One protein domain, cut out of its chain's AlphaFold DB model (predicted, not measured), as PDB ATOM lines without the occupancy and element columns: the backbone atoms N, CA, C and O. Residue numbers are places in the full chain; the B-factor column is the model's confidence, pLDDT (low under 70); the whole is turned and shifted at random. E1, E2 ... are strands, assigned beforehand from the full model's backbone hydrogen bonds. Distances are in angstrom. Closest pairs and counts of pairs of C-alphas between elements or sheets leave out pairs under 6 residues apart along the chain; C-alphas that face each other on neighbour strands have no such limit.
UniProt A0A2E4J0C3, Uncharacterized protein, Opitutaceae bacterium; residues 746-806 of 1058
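AT A GLANCE: This is residues 746 to 806 of the 1058 residues of an uncharacterized protein of Opitutaceae bacterium (UniProt A0A2E4J0C3). What stands out? Little regular structure: a small sheet makes a wall, with loops, among them residues 782 to 785, over one face. What makes it? The 61 printed residues include no named helix; strands E1, E2 and E3 form a mixed sheet ordered E2, E1, E3, and the class is all strand, on 14 residues. It is compact, radius of gyration of the C-alphas 10.8 A, spanning 30 by 21 by 17 A.

HOW THE PARTS SIT: Which strand is inner? It is E1, residues 760 to 765. What pairs with it? E2, residues 772 to 775, forms an antiparallel hairpin with it; N 761 and O 774 are 2.8 A apart. E3, residues 794 to 797, is parallel to E1; N 795 and O 762 are 2.8 A apart.

IN THESE COORDINATES: Where does E1 begin? C-alpha 760 is at (250.982, 234.260, 131.803); E1 is 15.8 A long. Where does E3 end? C-alpha 797 is at (240.883, 239.905, 121.268).

THE WHOLE: Is it cut? The printed part has no cut; E2 to E3 is a long link. Where is pLDDT under 70? Residues 766, 768, 770, 772 and 798 are.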
ATOM      1  N   ALA A 746     241.478 222.125 133.033       85.12
ATOM      2  CA  ALA A 746     242.644 221.300 132.708       85.12
ATOM      3  C   ALA A 746     242.859 221.111 131.194       85.12
ATOM      4  O   ALA A 746     243.988 220.889 130.760       85.12
ATOM      5  N   ALA A 747     241.793 221.187 130.394       86.50
ATOM      6  CA  ALA A 747     241.844 221.069 128.936       86.50
ATOM      7  C   ALA A 747     241.859 222.425 128.208       86.50
ATOM      8  O   ALA A 747     241.839 222.446 126.977       86.50
ATOM      9  N   ALA A 748     241.875 223.548 128.934       88.00
ATOM     10  CA  ALA A 748     241.855 224.874 128.331       88.00
ATOM     11  C   ALA A 748     243.135 225.122 127.516       88.00
ATOM     12  O   ALA A 748     244.255 224.962 128.015       88.00
ATOM     13  N   VAL A 749     242.963 225.537 126.261       89.44
ATOM     14  CA  VAL A 749     244.040 225.799 125.301       89.44
ATOM     15  C   VAL A 749     243.849 227.148 124.613       89.44
ATOM     16  O   VAL A 749     242.733 227.656 124.529       89.44
ATOM     17  N   ASP A 750     244.940 227.721 124.108       88.44
ATOM     18  CA  ASP A 750     244.901 228.868 123.198       88.44
ATOM     19  C   ASP A 750     244.529 228.461 121.758       88.44
ATOM     20  O   ASP A 750     244.384 227.278 121.440       88.44
ATOM     21  N   GLY A 751     244.405 229.437 120.849       84.94
ATOM     22  CA  GLY A 751     244.106 229.183 119.435       84.94
ATOM     23  C   GLY A 751     245.169 228.358 118.692       84.94
ATOM     24  O   GLY A 751     244.907 227.881 117.591       84.94
ATOM     25  N   ALA A 752     246.360 228.168 119.278       84.88
ATOM     26  CA  ALA A 752     247.399 227.274 118.764       84.88
ATOM     27  C   ALA A 752     247.333 225.857 119.374       84.88
ATOM     28  O   ALA A 752     248.151 225.003 119.030       84.88
ATOM     29  N   GLY A 753     246.368 225.586 120.258       85.06
ATOM     30  CA  GLY A 753     246.205 224.302 120.939       85.06
ATOM     31  C   GLY A 753     247.152 224.099 122.123       85.06
ATOM     32  O   GLY A 753     247.302 222.972 122.593       85.06
ATOM     33  N   THR A 754     247.803 225.156 122.614       84.31
ATOM     34  CA  THR A 754     248.725 225.055 123.752       84.31
ATOM     35  C   THR A 754     247.959 225.250 125.053       84.31
ATOM     36  O   THR A 754     247.220 226.223 125.189       84.31
ATOM     37  N   LEU A 755     248.158 224.356 126.029       84.31
ATOM     38  CA  LEU A 755     247.527 224.452 127.352       84.31
ATOM     39  C   LEU A 755     247.794 225.815 127.988       84.31
ATOM     40  O   LEU A 755     248.921 226.302 127.904       84.31
ATOM     41  N   VAL A 756     246.782 226.423 128.610       83.44
ATOM     42  CA  VAL A 756     246.906 227.759 129.227       83.44
ATOM     43  C   VAL A 756     247.140 227.721 130.733       83.44
ATOM     44  O   VAL A 756     247.631 228.701 131.280       83.44
ATOM     45  N   MET A 757     246.851 226.601 131.405       81.38
ATOM     46  CA  MET A 757     246.968 226.495 132.864       81.38
ATOM     47  C   MET A 757     248.356 226.917 133.368       81.38
ATOM     48  O   MET A 757     249.383 226.462 132.864       81.38
ATOM     49  N   GLY A 758     248.384 227.815 134.353       73.00
ATOM     50  CA  GLY A 758     249.612 228.313 134.967       73.00
ATOM     51  C   GLY A 758     250.478 229.217 134.086       73.00
ATOM     52  O   GLY A 758     251.562 229.599 134.525       73.00
ATOM     53  N   ARG A 759     250.043 229.560 132.865       78.31
ATOM     54  CA  ARG A 759     250.771 230.470 131.969       78.31
ATOM     55  C   ARG A 759     250.346 231.915 132.196       78.31
ATOM     56  O   ARG A 759     249.189 232.193 132.501       78.31
ATOM     57  N   THR A 760     251.276 232.833 131.966       73.88
ATOM     58  CA  THR A 760     250.982 234.260 131.803       73.88
ATOM     59  C   THR A 760     251.001 234.614 130.324       73.88
ATOM     60  O   THR A 760     251.869 234.145 129.583       73.88
ATOM     61  N   ILE A 761     250.056 235.441 129.889       76.31
ATOM     62  CA  ILE A 761     249.977 235.964 128.528       76.31
ATOM     63  C   ILE A 761     249.864 237.486 128.534       76.31
ATOM     64  O   ILE A 761     249.286 238.049 129.457       76.31
ATOM     65  N   LYS A 762     250.341 238.141 127.470       80.38
ATOM     66  CA  LYS A 762     249.994 239.537 127.167       80.38
ATOM     67  C   LYS A 762     248.771 239.561 126.275       80.38
ATOM     68  O   LYS A 762     248.785 238.912 125.235       80.38
ATOM     69  N   TYR A 763     247.734 240.307 126.621       83.56
ATOM     70  CA  TYR A 763     246.524 240.410 125.808       83.56
ATOM     71  C   TYR A 763     246.114 241.865 125.581       83.56
ATOM     72  O   TYR A 763     246.448 242.754 126.361       83.56
ATOM     73  N   LYS A 764     245.387 242.113 124.490       82.06
ATOM     74  CA  LYS A 764     244.818 243.418 124.147       82.06
ATOM     75  C   LYS A 764     243.382 243.228 123.666       82.06
ATOM     76  O   LYS A 764     243.164 242.618 122.621       82.06
ATOM     77  N   ALA A 765     242.415 243.726 124.432       84.00
ATOM     78  CA  ALA A 765     241.001 243.736 124.052       84.00
ATOM     79  C   ALA A 765     240.653 244.985 123.219       84.00
ATOM     80  O   ALA A 765     241.395 245.966 123.243       84.00
ATOM     81  N   GLY A 766     239.514 244.974 122.516       69.69
ATOM     82  CA  GLY A 766     239.138 246.018 121.546       69.69
ATOM     83  C   GLY A 766     239.201 247.475 122.041       69.69
ATOM     84  O   GLY A 766     239.543 248.357 121.261       69.69
ATOM     85  N   ASN A 767     238.951 247.728 123.332       70.06
ATOM     86  CA  ASN A 767     238.967 249.077 123.924       70.06
ATOM     87  C   ASN A 767     240.277 249.423 124.656       70.06
ATOM     88  O   ASN A 767     240.388 250.495 125.243       70.06
ATOM     89  N   MET A 768     241.258 248.519 124.676       64.75
ATOM     90  CA  MET A 768     242.528 248.748 125.364       64.75
ATOM     91  C   MET A 768     243.499 249.484 124.442       64.75
ATOM     92  O   MET A 768     243.684 249.097 123.288       64.75
ATOM     93  N   VAL A 769     244.153 250.527 124.955       70.31
ATOM     94  CA  VAL A 769     245.208 251.249 124.226       70.31
ATOM     95  C   VAL A 769     246.510 250.444 124.257       70.31
ATOM     96  O   VAL A 769     247.093 250.180 123.202       70.31
ATOM     97  N   GLU A 770     246.878 249.930 125.433       68.94
ATOM     98  CA  GLU A 770     248.084 249.129 125.670       68.94
ATOM     99  C   GLU A 770     247.751 247.673 126.055       68.94
ATOM    100  O   GLU A 770     246.696 247.428 126.648       68.94
ATOM    101  N   PRO A 771     248.606 246.684 125.718       70.81
ATOM    102  CA  PRO A 771     248.455 245.305 126.185       70.81
ATOM    103  C   PRO A 771     248.627 245.174 127.707       70.81
ATOM    104  O   PRO A 771     249.453 245.867 128.295       70.81
ATOM    105  N   ALA A 772     247.919 244.230 128.332       66.00
ATOM    106  CA  ALA A 772     248.072 243.884 129.749       66.00
ATOM    107  C   ALA A 772     248.490 242.418 129.938       66.00
ATOM    108  O   ALA A 772     248.169 241.566 129.107       66.00
ATOM    109  N   ASP A 773     249.173 242.120 131.044       70.62
ATOM    110  CA  ASP A 773     249.493 240.750 131.455       70.62
ATOM    111  C   ASP A 773     248.286 240.077 132.133       70.62
ATOM    112  O   ASP A 773     247.539 240.701 132.890       70.62
ATOM    113  N   TYR A 774     248.101 238.782 131.880       77.12
ATOM    114  CA  TYR A 774     247.088 237.940 132.514       77.12
ATOM    115  C   TYR A 774     247.653 236.556 132.821       77.12
ATOM    116  O   TYR A 774     248.145 235.879 131.917       77.12
ATOM    117  N   THR A 775     247.551 236.108 134.074       78.25
ATOM    118  CA  THR A 775     248.009 234.781 134.512       78.25
ATOM    119  C   THR A 775     246.829 233.842 134.743       78.25
ATOM    120  O   THR A 775     245.961 234.113 135.571       78.25
ATOM    121  N   PHE A 776     246.838 232.690 134.070       79.81
ATOM    122  CA  PHE A 776     245.875 231.598 134.247       79.81
ATOM    123  C   PHE A 776     246.152 230.829 135.547       79.81
ATOM    124  O   PHE A 776     246.641 229.698 135.545       79.81
ATOM    125  N   GLY A 777     245.896 231.488 136.674       82.94
ATOM    126  CA  GLY A 777     246.193 231.001 138.018       82.94
ATOM    127  C   GLY A 777     244.977 230.455 138.768       82.94
ATOM    128  O   GLY A 777     243.957 230.092 138.188       82.94
ATOM    129  N   CYS A 778     245.054 230.436 140.095       81.44
ATOM    130  CA  CYS A 778     243.936 230.059 140.966       81.44
ATOM    131  C   CYS A 778     242.909 231.190 141.172       81.44
ATOM    132  O   CYS A 778     242.600 231.562 142.303       81.44
ATOM    133  N   PHE A 779     242.387 231.727 140.071       79.19
ATOM    134  CA  PHE A 779     241.304 232.711 140.036       79.19
ATOM    135  C   PHE A 779     240.205 232.211 139.098       79.19
ATOM    136  O   PHE A 779     240.512 231.684 138.034       79.19
ATOM    137  N   GLN A 780     238.935 232.368 139.474       76.19
ATOM    138  CA  GLN A 780     237.795 231.833 138.709       76.19
ATOM    139  C   GLN A 780     237.458 232.635 137.437       76.19
ATOM    140  O   GLN A 780     236.443 232.378 136.800       76.19
ATOM    141  N   ASP A 781     238.270 233.623 137.064       79.88
ATOM    142  CA  ASP A 781     237.977 234.574 135.994       79.88
ATOM    143  C   ASP A 781     238.798 234.320 134.716       79.88
ATOM    144  O   ASP A 781     239.132 235.264 134.009       79.88
ATOM    145  N   TRP A 782     239.136 233.074 134.377       87.50
ATOM    146  CA  TRP A 782     239.978 232.776 133.203       87.50
ATOM    147  C   TRP A 782     239.427 233.382 131.909       87.50
ATOM    148  O   TRP A 782     238.270 233.165 131.553       87.50
ATOM    149  N   ILE A 783     240.254 234.158 131.199       88.62
ATOM    150  CA  ILE A 783     239.893 234.713 129.886       88.62
ATOM    151  C   ILE A 783     239.875 233.613 128.828       88.62
ATOM    152  O   ILE A 783     240.748 232.749 128.792       88.62
ATOM    153  N   ASP A 784     238.882 233.641 127.950       87.62
ATOM    154  CA  ASP A 784     238.794 232.680 126.860       87.62
ATOM    155  C   ASP A 784     239.662 233.128 125.678       87.62
ATOM    156  O   ASP A 784     239.404 234.141 125.027       87.62
ATOM    157  N   VAL A 785     240.704 232.346 125.410       88.75
ATOM    158  CA  VAL A 785     241.633 232.536 124.288       88.75
ATOM    159  C   VAL A 785     241.581 231.374 123.290       88.75
ATOM    160  O   VAL A 785     242.454 231.266 122.428       88.75
ATOM    161  N   SER A 786     240.549 230.524 123.361       84.06
ATOM    162  CA  SER A 786     240.441 229.249 122.627       84.06
ATOM    163  C   SER A 786     240.307 229.358 121.097       84.06
ATOM    164  O   SER A 786     240.264 228.350 120.397       84.06
ATOM    165  N   GLY A 787     240.333 230.568 120.541       82.69
ATOM    166  CA  GLY A 787     240.398 230.827 119.098       82.69
ATOM    167  C   GLY A 787     241.392 231.922 118.708       82.69
ATOM    168  O   GLY A 787     241.357 232.396 117.575       82.69
ATOM    169  N   VAL A 788     242.248 232.352 119.640       83.06
ATOM    170  CA  VAL A 788     243.158 233.488 119.457       83.06
ATOM    171  C   VAL A 788     244.600 233.008 119.561       83.06
ATOM    172  O   VAL A 788     244.990 232.372 120.539       83.06
ATOM    173  N   SER A 789     245.404 233.330 118.551       83.81
ATOM    174  CA  SER A 789     246.852 233.113 118.565       83.81
ATOM    175  C   SER A 789     247.579 234.440 118.798       83.81
ATOM    176  O   SER A 789     247.115 235.479 118.318       83.81
ATOM    177  N   PRO A 790     248.718 234.437 119.510       82.81
ATOM    178  CA  PRO A 790     249.455 235.663 119.770       82.81
ATOM    179  C   PRO A 790     250.064 236.216 118.475       82.81
ATOM    180  O   PRO A 790     250.693 235.483 117.712       82.81
ATOM    181  N   THR A 791     249.919 237.521 118.256       78.06
ATOM    182  CA  THR A 791     250.640 238.278 117.221       78.06
ATOM    183  C   THR A 791     251.692 239.124 117.926       78.06
ATOM    184  O   THR A 791     251.357 239.856 118.852       78.06
ATOM    185  N   ASP A 792     252.967 238.960 117.571       78.62
ATOM    186  CA  ASP A 792     254.104 239.595 118.263       78.62
ATOM    187  C   ASP A 792     254.104 239.379 119.793       78.62
ATOM    188  O   ASP A 792     254.506 240.234 120.576       78.62
ATOM    189  N   GLY A 793     253.633 238.206 120.234       75.69
ATOM    190  CA  GLY A 793     253.541 237.848 121.653       75.69
ATOM    191  C   GLY A 793     252.311 238.397 122.385       75.69
ATOM    192  O   GLY A 793     252.166 238.122 123.574       75.69
ATOM    193  N   VAL A 794     251.413 239.113 121.696       79.56
ATOM    194  CA  VAL A 794     250.181 239.676 122.266       79.56
ATOM    195  C   VAL A 794     248.944 238.975 121.700       79.56
ATOM    196  O   VAL A 794     248.753 238.885 120.488       79.56
ATOM    197  N   TYR A 795     248.067 238.498 122.579       85.62
ATOM    198  CA  TYR A 795     246.760 237.939 122.236       85.62
ATOM    199  C   TYR A 795     245.773 239.080 121.984       85.62
ATOM    200  O   TYR A 795     245.297 239.726 122.918       85.62
ATOM    201  N   VAL A 796     245.482 239.357 120.714       85.00
ATOM    202  CA  VAL A 796     244.551 240.423 120.326       85.00
ATOM    203  C   VAL A 796     243.138 239.859 120.259       85.00
ATOM    204  O   VAL A 796     242.837 239.008 119.423       85.00
ATOM    205  N   ILE A 797     242.271 240.346 121.140       85.62
ATOM    206  CA  ILE A 797     240.883 239.905 121.268       85.62
ATOM    207  C   ILE A 797     240.005 241.022 120.683       85.62
ATOM    208  O   ILE A 797     239.864 242.076 121.305       85.62
ATOM    209  N   PRO A 798     239.452 240.845 119.467       69.00
ATOM    210  CA  PRO A 798     238.822 241.938 118.718       69.00
ATOM    211  C   PRO A 798     237.486 242.407 119.312       69.00
ATOM    212  O   PRO A 798     237.068 243.530 119.054       69.00
ATOM    213  N   ASN A 799     236.829 241.562 120.110       72.81
ATOM    214  CA  ASN A 799     235.541 241.839 120.746       72.81
ATOM    215  C   ASN A 799     235.704 241.991 122.271       72.81
ATOM    216  O   ASN A 799     236.815 241.952 122.801       72.81
ATOM    217  N   GLN A 800     234.590 242.155 122.991       72.50
ATOM    218  CA  GLN A 800     234.580 242.112 124.455       72.50
ATOM    219  C   GLN A 800     235.170 240.786 124.970       72.50
ATOM    220  O   GLN A 800     234.906 239.724 124.408       72.50
ATOM    221  N   LEU A 801     235.960 240.862 126.048       80.69
ATOM    222  CA  LEU A 801     236.531 239.697 126.727       80.69
ATOM    223  C   LEU A 801     235.437 238.716 127.159       80.69
ATOM    224  O   LEU A 801     234.555 239.069 127.944       80.69
ATOM    225  N   THR A 802     235.545 237.473 126.703       83.56
ATOM    226  CA  THR A 802     234.753 236.343 127.195       83.56
ATOM    227  C   THR A 802     235.540 235.569 128.250       83.56
ATOM    228  O   THR A 802     236.773 235.583 128.266       83.56
ATOM    229  N   ARG A 803     234.827 234.923 129.179       85.44
ATOM    230  CA  ARG A 803     235.415 234.158 130.287       85.44
ATOM    231  C   ARG A 803     235.087 232.677 130.133       85.44
ATOM    232  O   ARG A 803     234.000 232.333 129.672       85.44
ATOM    233  N   ILE A 804     236.014 231.819 130.544       83.06
ATOM    234  CA  ILE A 804     235.805 230.376 130.633       83.06
ATOM    235  C   ILE A 804     235.067 230.106 131.946       83.06
ATOM    236  O   ILE A 804     235.561 230.442 133.019       83.06
ATOM    237  N   ALA A 805     233.873 229.525 131.862       81.94
ATOM    238  CA  ALA A 805     233.119 229.113 133.043       81.94
ATOM    239  C   ALA A 805     233.660 227.793 133.616       81.94
ATOM    240  O   ALA A 805     234.238 226.981 132.891       81.94
ATOM    241  N   ASP A 806     233.420 227.570 134.910       84.88
ATOM    242  CA  ASP A 806     233.677 226.304 135.604       84.88
ATOM    243  C   ASP A 806     235.115 225.784 135.446       84.88
ATOM    244  O   ASP A 806     235.325 224.611 135.151       84.88
TER     245      ASP A 806